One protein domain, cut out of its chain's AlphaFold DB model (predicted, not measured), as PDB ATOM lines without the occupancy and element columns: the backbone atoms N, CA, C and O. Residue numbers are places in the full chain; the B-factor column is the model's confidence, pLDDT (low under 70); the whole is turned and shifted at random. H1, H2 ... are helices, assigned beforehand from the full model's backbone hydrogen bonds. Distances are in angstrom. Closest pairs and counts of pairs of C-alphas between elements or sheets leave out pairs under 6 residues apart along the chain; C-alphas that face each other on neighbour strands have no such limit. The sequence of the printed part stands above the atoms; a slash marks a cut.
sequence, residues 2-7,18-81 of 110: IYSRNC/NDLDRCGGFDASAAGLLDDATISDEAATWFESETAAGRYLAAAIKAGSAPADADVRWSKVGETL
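What this domain is: This is residues 2 to 7 and 18 to 81 of the 110 residues of an uncharacterized protein of Sphingomonas sp. BK069 (UniProt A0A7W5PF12). Two long helices, H2 and H4, lie side by side and run opposite ways as the core; H5 crosses this pair on one side, and short H1 packs on H2 on the other. Short H3 packs at the last turns of H2, and residues 36 to 42, of which 41 and 42 belong to H3, stick out there. The 70 printed residues hold five named helices, H1 to H5 in chain order, and no named strand: the class is all helix. The whole is compact, with a radius of gyration of the C-alphas of 11.9 A, yet elongated in outline, spanning 37 by 22 by 18 A.

Where its parts are: H1, residues 2 to 7, begins with C-alpha 2 at (-23.580, 39.249, 26.760) and is 8.5 A long. H2, residues 18 to 31, is 19.9 A long. H3, residues 41 to 47, is 9.9 A long. H4, residues 49 to 62, is 19.9 A long. H5, residues 67 to 79, is 18.8 A long and ends with C-alpha 79 at (-24.253, 16.124, 21.331).

How they stand to each other: H2 is the hub, touching the other four helices. H1 touches it at a shallow tilt of 29 degrees, opposite ways; their closest C-alphas, Cys 7 and Cys 23, are 5.7 A apart. H4 touches H2 at a shallow tilt of 13 degrees, opposite ways, closest at the C-alphas of Ala 31 and Ser 49, 5.7 A. H3 touches residues 27 to 31 of H2 alone, at a steep tilt of 46 degrees; the C-alphas of Ala 31 and Phe 47 come closest, at 5.0 A. H5 touches H4 at a steep tilt of 50 degrees, with the C-alphas of Leu 57 and Ala 70 closest at 5.8 A. With residues 74 to 78 alone it touches H2, at a steep tilt of 62 degrees, Gly 25 and Val 77 having the closest C-alphas, 5.6 A. H1 and H4 are apart, as are H3 and H5. In the five helices every O i to N i+4 pair is within hydrogen-bond range.

The domain as a whole: The C-alphas farthest apart, of Thr 38 and Gly 64, are 37.3 A from each other. Residues 8 to 17 are cut out; C-alphas 7 and 18 are 11.5 A apart across the cut. Of the links printed whole, none is long. Residues 35 to 37 and 80 to 81 have pLDDT under 70.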
ATOM      1  N   ILE A   2     -23.536  38.847  25.331       84.19
ATOM      2  CA  ILE A   2     -23.580  39.249  26.760       84.19
ATOM      3  C   ILE A   2     -23.929  38.083  27.701       84.19
ATOM      4  O   ILE A   2     -23.287  37.930  28.736       84.19
ATOM      5  N   TYR A   3     -24.893  37.232  27.325       85.06
ATOM      6  CA  TYR A   3     -25.250  36.042  28.107       85.06
ATOM      7  C   TYR A   3     -24.045  35.118  28.340       85.06
ATOM      8  O   TYR A   3     -23.710  34.848  29.486       85.06
ATOM      9  N   SER A   4     -23.352  34.710  27.271       88.62
ATOM     10  CA  SER A   4     -22.164  33.846  27.343       88.62
ATOM     11  C   SER A   4     -21.069  34.449  28.230       88.62
ATOM     12  O   SER A   4     -20.620  33.812  29.180       88.62
ATOM     13  N   ARG A   5     -20.720  35.727  28.016       92.12
ATOM     14  CA  ARG A   5     -19.723  36.437  28.840       92.12
ATOM     15  C   ARG A   5     -20.086  36.433  30.326       92.12
ATOM     16  O   ARG A   5     -19.250  36.104  31.163       92.12
ATOM     17  N   ASN A   6     -21.337  36.749  30.650       93.00
ATOM     18  CA  ASN A   6     -21.813  36.751  32.032       93.00
ATOM     19  C   ASN A   6     -21.863  35.338  32.631       93.00
ATOM     20  O   ASN A   6     -21.593  35.172  33.821       93.00
ATOM     21  N   CYS A   7     -22.180  34.332  31.813       93.88
ATOM     22  CA  CYS A   7     -22.206  32.929  32.207       93.88
ATOM     23  C   CYS A   7     -20.809  32.480  32.654       93.88
ATOM     24  O   CYS A   7     -20.636  32.072  33.802       93.88
ATOM     25  N   ASN A  18     -22.423  21.752  36.031       94.62
ATOM     26  CA  ASN A  18     -23.676  21.916  35.302       94.62
ATOM     27  C   ASN A  18     -23.828  23.322  34.693       94.62
ATOM     28  O   ASN A  18     -24.436  23.472  33.638       94.62
ATOM     29  N   ASP A  19     -23.280  24.352  35.338       95.44
ATOM     30  CA  ASP A  19     -23.326  25.711  34.797       95.44
ATOM     31  C   ASP A  19     -22.295  25.887  33.680       95.44
ATOM     32  O   ASP A  19     -22.613  26.497  32.663       95.44
ATOM     33  N   LEU A  20     -21.114  25.267  33.801       96.56
ATOM     34  CA  LEU A  20     -20.137  25.205  32.711       96.56
ATOM     35  C   LEU A  20     -20.737  24.551  31.459       96.56
ATOM     36  O   LEU A  20     -20.629  25.114  30.372       96.56
ATOM     37  N   ASP A  21     -21.423  23.418  31.609       95.62
ATOM     38  CA  ASP A  21     -22.072  22.736  30.484       95.62
ATOM     39  C   ASP A  21     -23.169  23.591  29.842       95.62
ATOM     40  O   ASP A  21     -23.292  23.618  28.621       95.62
ATOM     41  N   ARG A  22     -23.930  24.355  30.636       93.19
ATOM     42  CA  ARG A  22     -24.923  25.305  30.112       93.19
ATOM     43  C   ARG A  22     -24.281  26.461  29.349       93.19
ATOM     44  O   ARG A  22     -24.792  26.837  28.295       93.19
ATOM     45  N   CYS A  23     -23.186  27.030  29.861       94.25
ATOM     46  CA  CYS A  23     -22.452  28.087  29.159       94.25
ATOM     47  C   CYS A  23     -21.869  27.556  27.840       94.25
ATOM     48  O   CYS A  23     -22.025  28.188  26.798       94.25
ATOM     49  N   GLY A  24     -21.245  26.375  27.881       94.12
ATOM     50  CA  GLY A  24     -20.671  25.711  26.715       94.12
ATOM     51  C   GLY A  24     -21.713  25.321  25.669       94.12
ATOM     52  O   GLY A  24     -21.520  25.589  24.488       94.12
ATOM     53  N   GLY A  25     -22.847  24.760  26.092       92.81
ATOM     54  CA  GLY A  25     -23.930  24.370  25.187       92.81
ATOM     55  C   GLY A  25     -24.549  25.569  24.475       92.81
ATOM     56  O   GLY A  25     -24.834  25.507  23.279       92.81
ATOM     57  N   PHE A  26     -24.694  26.700  25.171       91.69
ATOM     58  CA  PHE A  26     -25.105  27.943  24.523       91.69
ATOM     59  C   PHE A  26     -24.088  28.399  23.467       91.69
ATOM     60  O   PHE A  26     -24.491  28.754  22.362       91.69
ATOM     61  N   ASP A  27     -22.790  28.372  23.782       92.25
ATOM     62  CA  ASP A  27     -21.741  28.782  22.843       92.25
ATOM     63  C   ASP A  27     -21.698  27.887  21.598       92.25
ATOM     64  O   ASP A  27     -21.675  28.408  20.486       92.25
ATOM     65  N   ALA A  28     -21.765  26.564  21.767       89.69
ATOM     66  CA  ALA A  28     -21.814  25.622  20.648       89.69
ATOM     67  C   ALA A  28     -23.101  25.768  19.811       89.69
ATOM     68  O   ALA A  28     -23.059  25.649  18.588       89.69
ATOM     69  N   SER A  29     -24.236  26.106  20.437       87.19
ATOM     70  CA  SER A  29     -25.478  26.406  19.703       87.19
ATOM     71  C   SER A  29     -25.348  27.684  18.883       87.19
ATOM     72  O   SER A  29     -25.803  27.746  17.745       87.19
ATOM     73  N   ALA A  30     -24.737  28.716  19.467       86.12
ATOM     74  CA  ALA A  30     -24.512  29.985  18.796       86.12
ATOM     75  C   ALA A  30     -23.537  29.832  17.621       86.12
ATOM     76  O   ALA A  30     -23.794  30.421  16.575       86.12
ATOM     77  N   ALA A  31     -22.494  29.004  17.762       82.31
ATOM     78  CA  ALA A  31     -21.548  28.674  16.696       82.31
ATOM     79  C   ALA A  31     -22.259  28.118  15.447       82.31
ATOM     80  O   ALA A  31     -22.070  28.631  14.349       82.31
ATOM     81  N   GLY A  32     -23.173  27.153  15.619       77.50
ATOM     82  CA  GLY A  32     -23.943  26.564  14.510       77.50
ATOM     83  C   GLY A  32     -25.007  27.483  13.879       77.50
ATOM     84  O   GLY A  32     -25.632  27.124  12.876       77.50
ATOM     85  N   LEU A  33     -25.256  28.656  14.467       77.75
ATOM     86  CA  LEU A  33     -26.163  29.676  13.929       77.75
ATOM     87  C   LEU A  33     -25.423  30.791  13.182       77.75
ATOM     88  O   LEU A  33     -26.080  31.572  12.497       77.75
ATOM     89  N   LEU A  34     -24.093  30.872  13.299       73.38
ATOM     90  CA  LEU A  34     -23.307  31.930  12.662       73.38
ATOM     91  C   LEU A  34     -23.337  31.864  11.136       73.38
ATOM     92  O   LEU A  34     -23.336  32.914  10.501       73.38
ATOM     93  N   ASP A  35     -23.423  30.663  10.568       65.44
ATOM     94  CA  ASP A  35     -23.412  30.468   9.113       65.44
ATOM     95  C   ASP A  35     -24.625  31.102   8.405       65.44
ATOM     96  O   ASP A  35     -24.540  31.445   7.229       65.44
ATOM     97  N   ASP A  36     -25.731  31.322   9.128       64.50
ATOM     98  CA  ASP A  36     -27.007  31.786   8.563       64.50
ATOM     99  C   ASP A  36     -27.406  33.210   9.004       64.50
ATOM    100  O   ASP A  36     -28.467  33.705   8.617       64.50
ATOM    101  N   ALA A  37     -26.609  33.884   9.844       67.44
ATOM    102  CA  ALA A  37     -27.031  35.114  10.519       67.44
ATOM    103  C   ALA A  37     -26.127  36.322  10.230       67.44
ATOM    104  O   ALA A  37     -24.904  36.256  10.325       67.44
ATOM    105  N   THR A  38     -26.738  37.490   9.990       73.31
ATOM    106  CA  THR A  38     -26.021  38.774  10.000       73.31
ATOM    107  C   THR A  38     -25.720  39.174  11.442       73.31
ATOM    108  O   THR A  38     -26.530  39.805  12.124       73.31
ATOM    109  N   ILE A  39     -24.553  38.777  11.926       78.81
ATOM    110  CA  ILE A  39     -24.062  39.098  13.265       78.81
ATOM    111  C   ILE A  39     -22.831  40.005  13.190       78.81
ATOM    112  O   ILE A  39     -22.109  40.020  12.201       78.81
ATOM    113  N   SER A  40     -22.583  40.779  14.246       84.75
ATOM    114  CA  SER A  40     -21.378  41.610  14.345       84.75
ATOM    115  C   SER A  40     -20.104  40.760  14.362       84.75
ATOM    116  O   SER A  40     -20.091  39.737  15.050       84.75
ATOM    117  N   ASP A  41     -19.014  41.254  13.774       86.12
ATOM    118  CA  ASP A  41     -17.695  40.596  13.758       86.12
ATOM    119  C   ASP A  41     -17.201  40.170  15.154       86.12
ATOM    120  O   ASP A  41     -16.608  39.103  15.319       86.12
ATOM    121  N   GLU A  42     -17.487  40.967  16.191       87.44
ATOM    122  CA  GLU A  42     -17.138  40.624  17.579       87.44
ATOM    123  C   GLU A  42     -17.891  39.376  18.059       87.44
ATOM    124  O   GLU A  42     -17.313  38.498  18.698       87.44
ATOM    125  N   ALA A  43     -19.183  39.281  17.742       85.81
ATOM    126  CA  ALA A  43     -19.983  38.107  18.060       85.81
ATOM    127  C   ALA A  43     -19.551  36.895  17.224       85.81
ATOM    128  O   ALA A  43     -19.547  35.791  17.762       85.81
ATOM    129  N   ALA A  44     -19.146  37.103  15.967       87.06
ATOM    130  CA  ALA A  44     -18.668  36.038  15.088       87.06
ATOM    131  C   ALA A  44     -17.394  35.427  15.655       87.06
ATOM    132  O   ALA A  44     -17.334  34.231  15.905       87.06
ATOM    133  N   THR A  45     -16.429  36.281  15.987       89.31
ATOM    134  CA  THR A  45     -15.178  35.876  16.636       89.31
ATOM    135  C   THR A  45     -15.440  35.211  17.985       89.31
ATOM    136  O   THR A  45     -14.807  34.223  18.335       89.31
ATOM    137  N   TRP A  46     -16.386  35.734  18.773       90.06
ATOM    138  CA  TRP A  46     -16.698  35.163  20.080       90.06
ATOM    139  C   TRP A  46     -17.280  33.752  19.970       90.06
ATOM    140  O   TRP A  46     -16.909  32.884  20.756       90.06
ATOM    141  N   PHE A  47     -18.201  33.515  19.040       91.25
ATOM    142  CA  PHE A  47     -18.886  32.229  18.895       91.25
ATOM    143  C   PHE A  47     -18.248  31.298  17.864       91.25
ATOM    144  O   PHE A  47     -18.783  30.222  17.634       91.25
ATOM    145  N   GLU A  48     -17.118  31.679  17.272       90.31
ATOM    146  CA  GLU A  48     -16.319  30.785  16.443       90.31
ATOM    147  C   GLU A  48     -15.999  29.500  17.230       90.31
ATOM    148  O   GLU A  48     -15.706  29.546  18.431       90.31
ATOM    149  N   SER A  49     -16.140  28.352  16.564       89.38
ATOM    150  CA  SER A  49     -16.155  27.023  17.179       89.38
ATOM    151  C   SER A  49     -14.913  26.727  18.020       89.38
ATOM    152  O   SER A  49     -15.047  26.280  19.162       89.38
ATOM    153  N   GLU A  50     -13.716  27.015  17.506       91.19
ATOM    154  CA  GLU A  50     -12.458  26.789  18.228       91.19
ATOM    155  C   GLU A  50     -12.326  27.734  19.426       91.19
ATOM    156  O   GLU A  50     -11.914  27.340  20.519       91.19
ATOM    157  N   THR A  51     -12.747  28.985  19.264       93.25
ATOM    158  CA  THR A  51     -12.735  29.989  20.330       93.25
ATOM    159  C   THR A  51     -13.716  29.617  21.451       93.25
ATOM    160  O   THR A  51     -13.402  29.760  22.638       93.25
ATOM    161  N   ALA A  52     -14.899  29.112  21.097       92.44
ATOM    162  CA  ALA A  52     -15.893  28.596  22.031       92.44
ATOM    163  C   ALA A  52     -15.388  27.364  22.791       92.44
ATOM    164  O   ALA A  52     -15.436  27.348  24.027       92.44
ATOM    165  N   ALA A  53     -14.842  26.379  22.074       94.06
ATOM    166  CA  ALA A  53     -14.241  25.192  22.669       94.06
ATOM    167  C   ALA A  53     -13.089  25.570  23.612       94.06
ATOM    168  O   ALA A  53     -13.056  25.138  24.764       94.06
ATOM    169  N   GLY A  54     -12.198  26.468  23.186       95.44
ATOM    170  CA  GLY A  54     -11.070  26.935  23.989       95.44
ATOM    171  C   GLY A  54     -11.488  27.555  25.323       95.44
ATOM    172  O   GLY A  54     -10.885  27.259  26.358       95.44
ATOM    173  N   ARG A  55     -12.558  28.365  25.347       95.94
ATOM    174  CA  ARG A  55     -13.101  28.911  26.606       95.94
ATOM    175  C   ARG A  55     -13.637  27.824  27.526       95.94
ATOM    176  O   ARG A  55     -13.365  27.859  28.727       95.94
ATOM    177  N   TYR A  56     -14.388  26.873  26.974       96.50
ATOM    178  CA  TYR A  56     -14.930  25.758  27.741       96.50
ATOM    179  C   TYR A  56     -13.808  24.923  28.372       96.50
ATOM    180  O   TYR A  56     -13.801  24.706  29.587       96.50
ATOM    181  N   LEU A  57     -12.821  24.523  27.566       97.62
ATOM    182  CA  LEU A  57     -11.681  23.718  28.003       97.62
ATOM    183  C   LEU A  57     -10.848  24.451  29.056       97.62
ATOM    184  O   LEU A  57     -10.511  23.870  30.087       97.62
ATOM    185  N   ALA A  58     -10.583  25.746  28.865       96.94
ATOM    186  CA  ALA A  58      -9.874  26.555  29.853       96.94
ATOM    187  C   ALA A  58     -10.611  26.592  31.203       96.94
ATOM    188  O   ALA A  58      -9.981  26.451  32.255       96.94
ATOM    189  N   ALA A  59     -11.939  26.738  31.193       96.81
ATOM    190  CA  ALA A  59     -12.747  26.726  32.410       96.81
ATOM    191  C   ALA A  59     -12.767  25.342  33.087       96.81
ATOM    192  O   ALA A  59     -12.629  25.262  34.309       96.81
ATOM    193  N   ALA A  60     -12.877  24.259  32.313       97.06
ATOM    194  CA  ALA A  60     -12.841  22.887  32.821       97.06
ATOM    195  C   ALA A  60     -11.483  22.533  33.450       97.06
ATOM    196  O   ALA A  60     -11.428  21.989  34.555       97.06
ATOM    197  N   ILE A  61     -10.383  22.883  32.778       97.12
ATOM    198  CA  ILE A  61      -9.016  22.645  33.263       97.12
ATOM    199  C   ILE A  61      -8.749  23.468  34.527       97.12
ATOM    200  O   ILE A  61      -8.237  22.940  35.512       97.12
ATOM    201  N   LYS A  62      -9.166  24.742  34.556       96.62
ATOM    202  CA  LYS A  62      -9.068  25.599  35.752       96.62
ATOM    203  C   LYS A  62      -9.829  25.019  36.949       96.62
ATOM    204  O   LYS A  62      -9.413  25.223  38.086       96.62
ATOM    205  N   ALA A  63     -10.912  24.283  36.704       95.38
ATOM    206  CA  ALA A  63     -11.687  23.582  37.725       95.38
ATOM    207  C   ALA A  63     -11.125  22.201  38.120       95.38
ATOM    208  O   ALA A  63     -11.713  21.523  38.963       95.38
ATOM    209  N   GLY A  64      -9.990  21.791  37.545       96.50
ATOM    210  CA  GLY A  64      -9.272  20.565  37.901       96.50
ATOM    211  C   GLY A  64      -9.528  19.368  36.985       96.50
ATOM    212  O   GLY A  64      -9.087  18.270  37.318       96.50
ATOM    213  N   SER A  65     -10.214  19.541  35.849       96.88
ATOM    214  CA  SER A  65     -10.320  18.474  34.846       96.88
ATOM    215  C   SER A  65      -8.969  18.223  34.181       96.88
ATOM    216  O   SER A  65      -8.259  19.169  33.831       96.88
ATOM    217  N   ALA A  66      -8.641  16.957  33.921       97.56
ATOM    218  CA  ALA A  66      -7.590  16.651  32.961       97.56
ATOM    219  C   ALA A  66      -8.015  17.144  31.561       97.56
ATOM    220  O   ALA A  66      -9.218  17.144  31.270       97.56
ATOM    221  N   PRO A  67      -7.071  17.531  30.682       94.88
ATOM    222  CA  PRO A  67      -7.399  17.996  29.334       94.88
ATOM    223  C   PRO A  67      -8.252  16.993  28.545       94.88
ATOM    224  O   PRO A  67      -9.311  17.353  28.050       94.88
ATOM    225  N   ALA A  68      -7.868  15.713  28.551       95.31
ATOM    226  CA  ALA A  68      -8.612  14.663  27.853       95.31
ATOM    227  C   ALA A  68     -10.046  14.480  28.389       95.31
ATOM    228  O   ALA A  68     -10.976  14.257  27.618       95.31
ATOM    229  N   ASP A  69     -10.251  14.613  29.704       96.31
ATOM    230  CA  ASP A  69     -11.589  14.531  30.301       96.31
ATOM    231  C   ASP A  69     -12.441  15.758  29.948       96.31
ATOM    232  O   ASP A  69     -13.655  15.640  29.762       96.31
ATOM    233  N   ALA A  70     -11.811  16.933  29.830       95.94
ATOM    234  CA  ALA A  70     -12.470  18.164  29.410       95.94
ATOM    235  C   ALA A  70     -12.924  18.075  27.948       95.94
ATOM    236  O   ALA A  70     -14.061  18.445  27.655       95.94
ATOM    237  N   ASP A  71     -12.092  17.508  27.069       94.81
ATOM    238  CA  ASP A  71     -12.443  17.235  25.671       94.81
ATOM    239  C   ASP A  71     -13.628  16.270  25.570       94.81
ATOM    240  O   ASP A  71     -14.625  16.568  24.914       94.81
ATOM    241  N   VAL A  72     -13.584  15.144  26.296       95.81
ATOM    242  CA  VAL A  72     -14.697  14.176  26.334       95.81
ATOM    243  C   VAL A  72     -15.988  14.832  26.829       95.81
ATOM    244  O   VAL A  72     -17.078  14.520  26.342       95.81
ATOM    245  N   ARG A  73     -15.895  15.727  27.817       95.00
ATOM    246  CA  ARG A  73     -17.058  16.457  28.328       95.00
ATOM    247  C   ARG A  73     -17.593  17.452  27.299       95.00
ATOM    248  O   ARG A  73     -18.804  17.499  27.102       95.00
ATOM    249  N   TRP A  74     -16.712  18.180  26.613       94.69
ATOM    250  CA  TRP A  74     -17.075  19.106  25.541       94.69
ATOM    251  C   TRP A  74     -17.812  18.401  24.398       94.69
ATOM    252  O   TRP A  74     -18.866  18.874  23.973       94.69
ATOM    253  N   SER A  75     -17.340  17.224  23.969       92.31
ATOM    254  CA  SER A  75     -18.033  16.424  22.949       92.31
ATOM    255  C   SER A  75     -19.477  16.107  23.353       92.31
ATOM    256  O   SER A  75     -20.396  16.297  22.562       92.31
ATOM    257  N   LYS A  76     -19.703  15.725  24.617       92.44
ATOM    258  CA  LYS A  76     -21.053  15.451  25.140       92.44
ATOM    259  C   LYS A  76     -21.934  16.696  25.185       92.44
ATOM    260  O   LYS A  76     -23.131  16.603  24.935       92.44
ATOM    261  N   VAL A  77     -21.365  17.860  25.499       89.94
ATOM    262  CA  VAL A  77     -22.101  19.132  25.467       89.94
ATOM    263  C   VAL A  77     -22.604  19.416  24.049       89.94
ATOM    264  O   VAL A  77     -23.780  19.742  23.887       89.94
ATOM    265  N   GLY A  78     -21.767  19.208  23.027       79.56
ATOM    266  CA  GLY A  78     -22.156  19.361  21.621       79.56
ATOM    267  C   GLY A  78     -23.255  18.392  21.167       79.56
ATOM    268  O   GLY A  78     -24.161  18.793  20.443       79.56
ATOM    269  N   GLU A  79     -23.235  17.145  21.645       79.25
ATOM    270  CA  GLU A  79     -24.253  16.124  21.331       79.25
ATOM    271  C   GLU A  79     -25.638  16.430  21.925       79.25
ATOM    272  O   GLU A  79     -26.655  15.987  21.395       79.25
ATOM    273  N   THR A  80     -25.701  17.183  23.029       66.69
ATOM    274  CA  THR A  80     -26.977  17.544  23.677       66.69
ATOM    275  C   THR A  80     -27.716  18.698  23.002       66.69
ATOM    276  O   THR A  80     -28.834  19.032  23.405       66.69
ATOM    277  N   LEU A  81     -27.120  19.310  21.978       62.09
ATOM    278  CA  LEU A  81     -27.749  20.388  21.231       62.09
ATOM    279  C   LEU A  81     -28.696  19.818  20.174       62.09
ATOM    280  O   LEU A  81     -28.342  18.853  19.494       62.09
TER     281      LEU A  81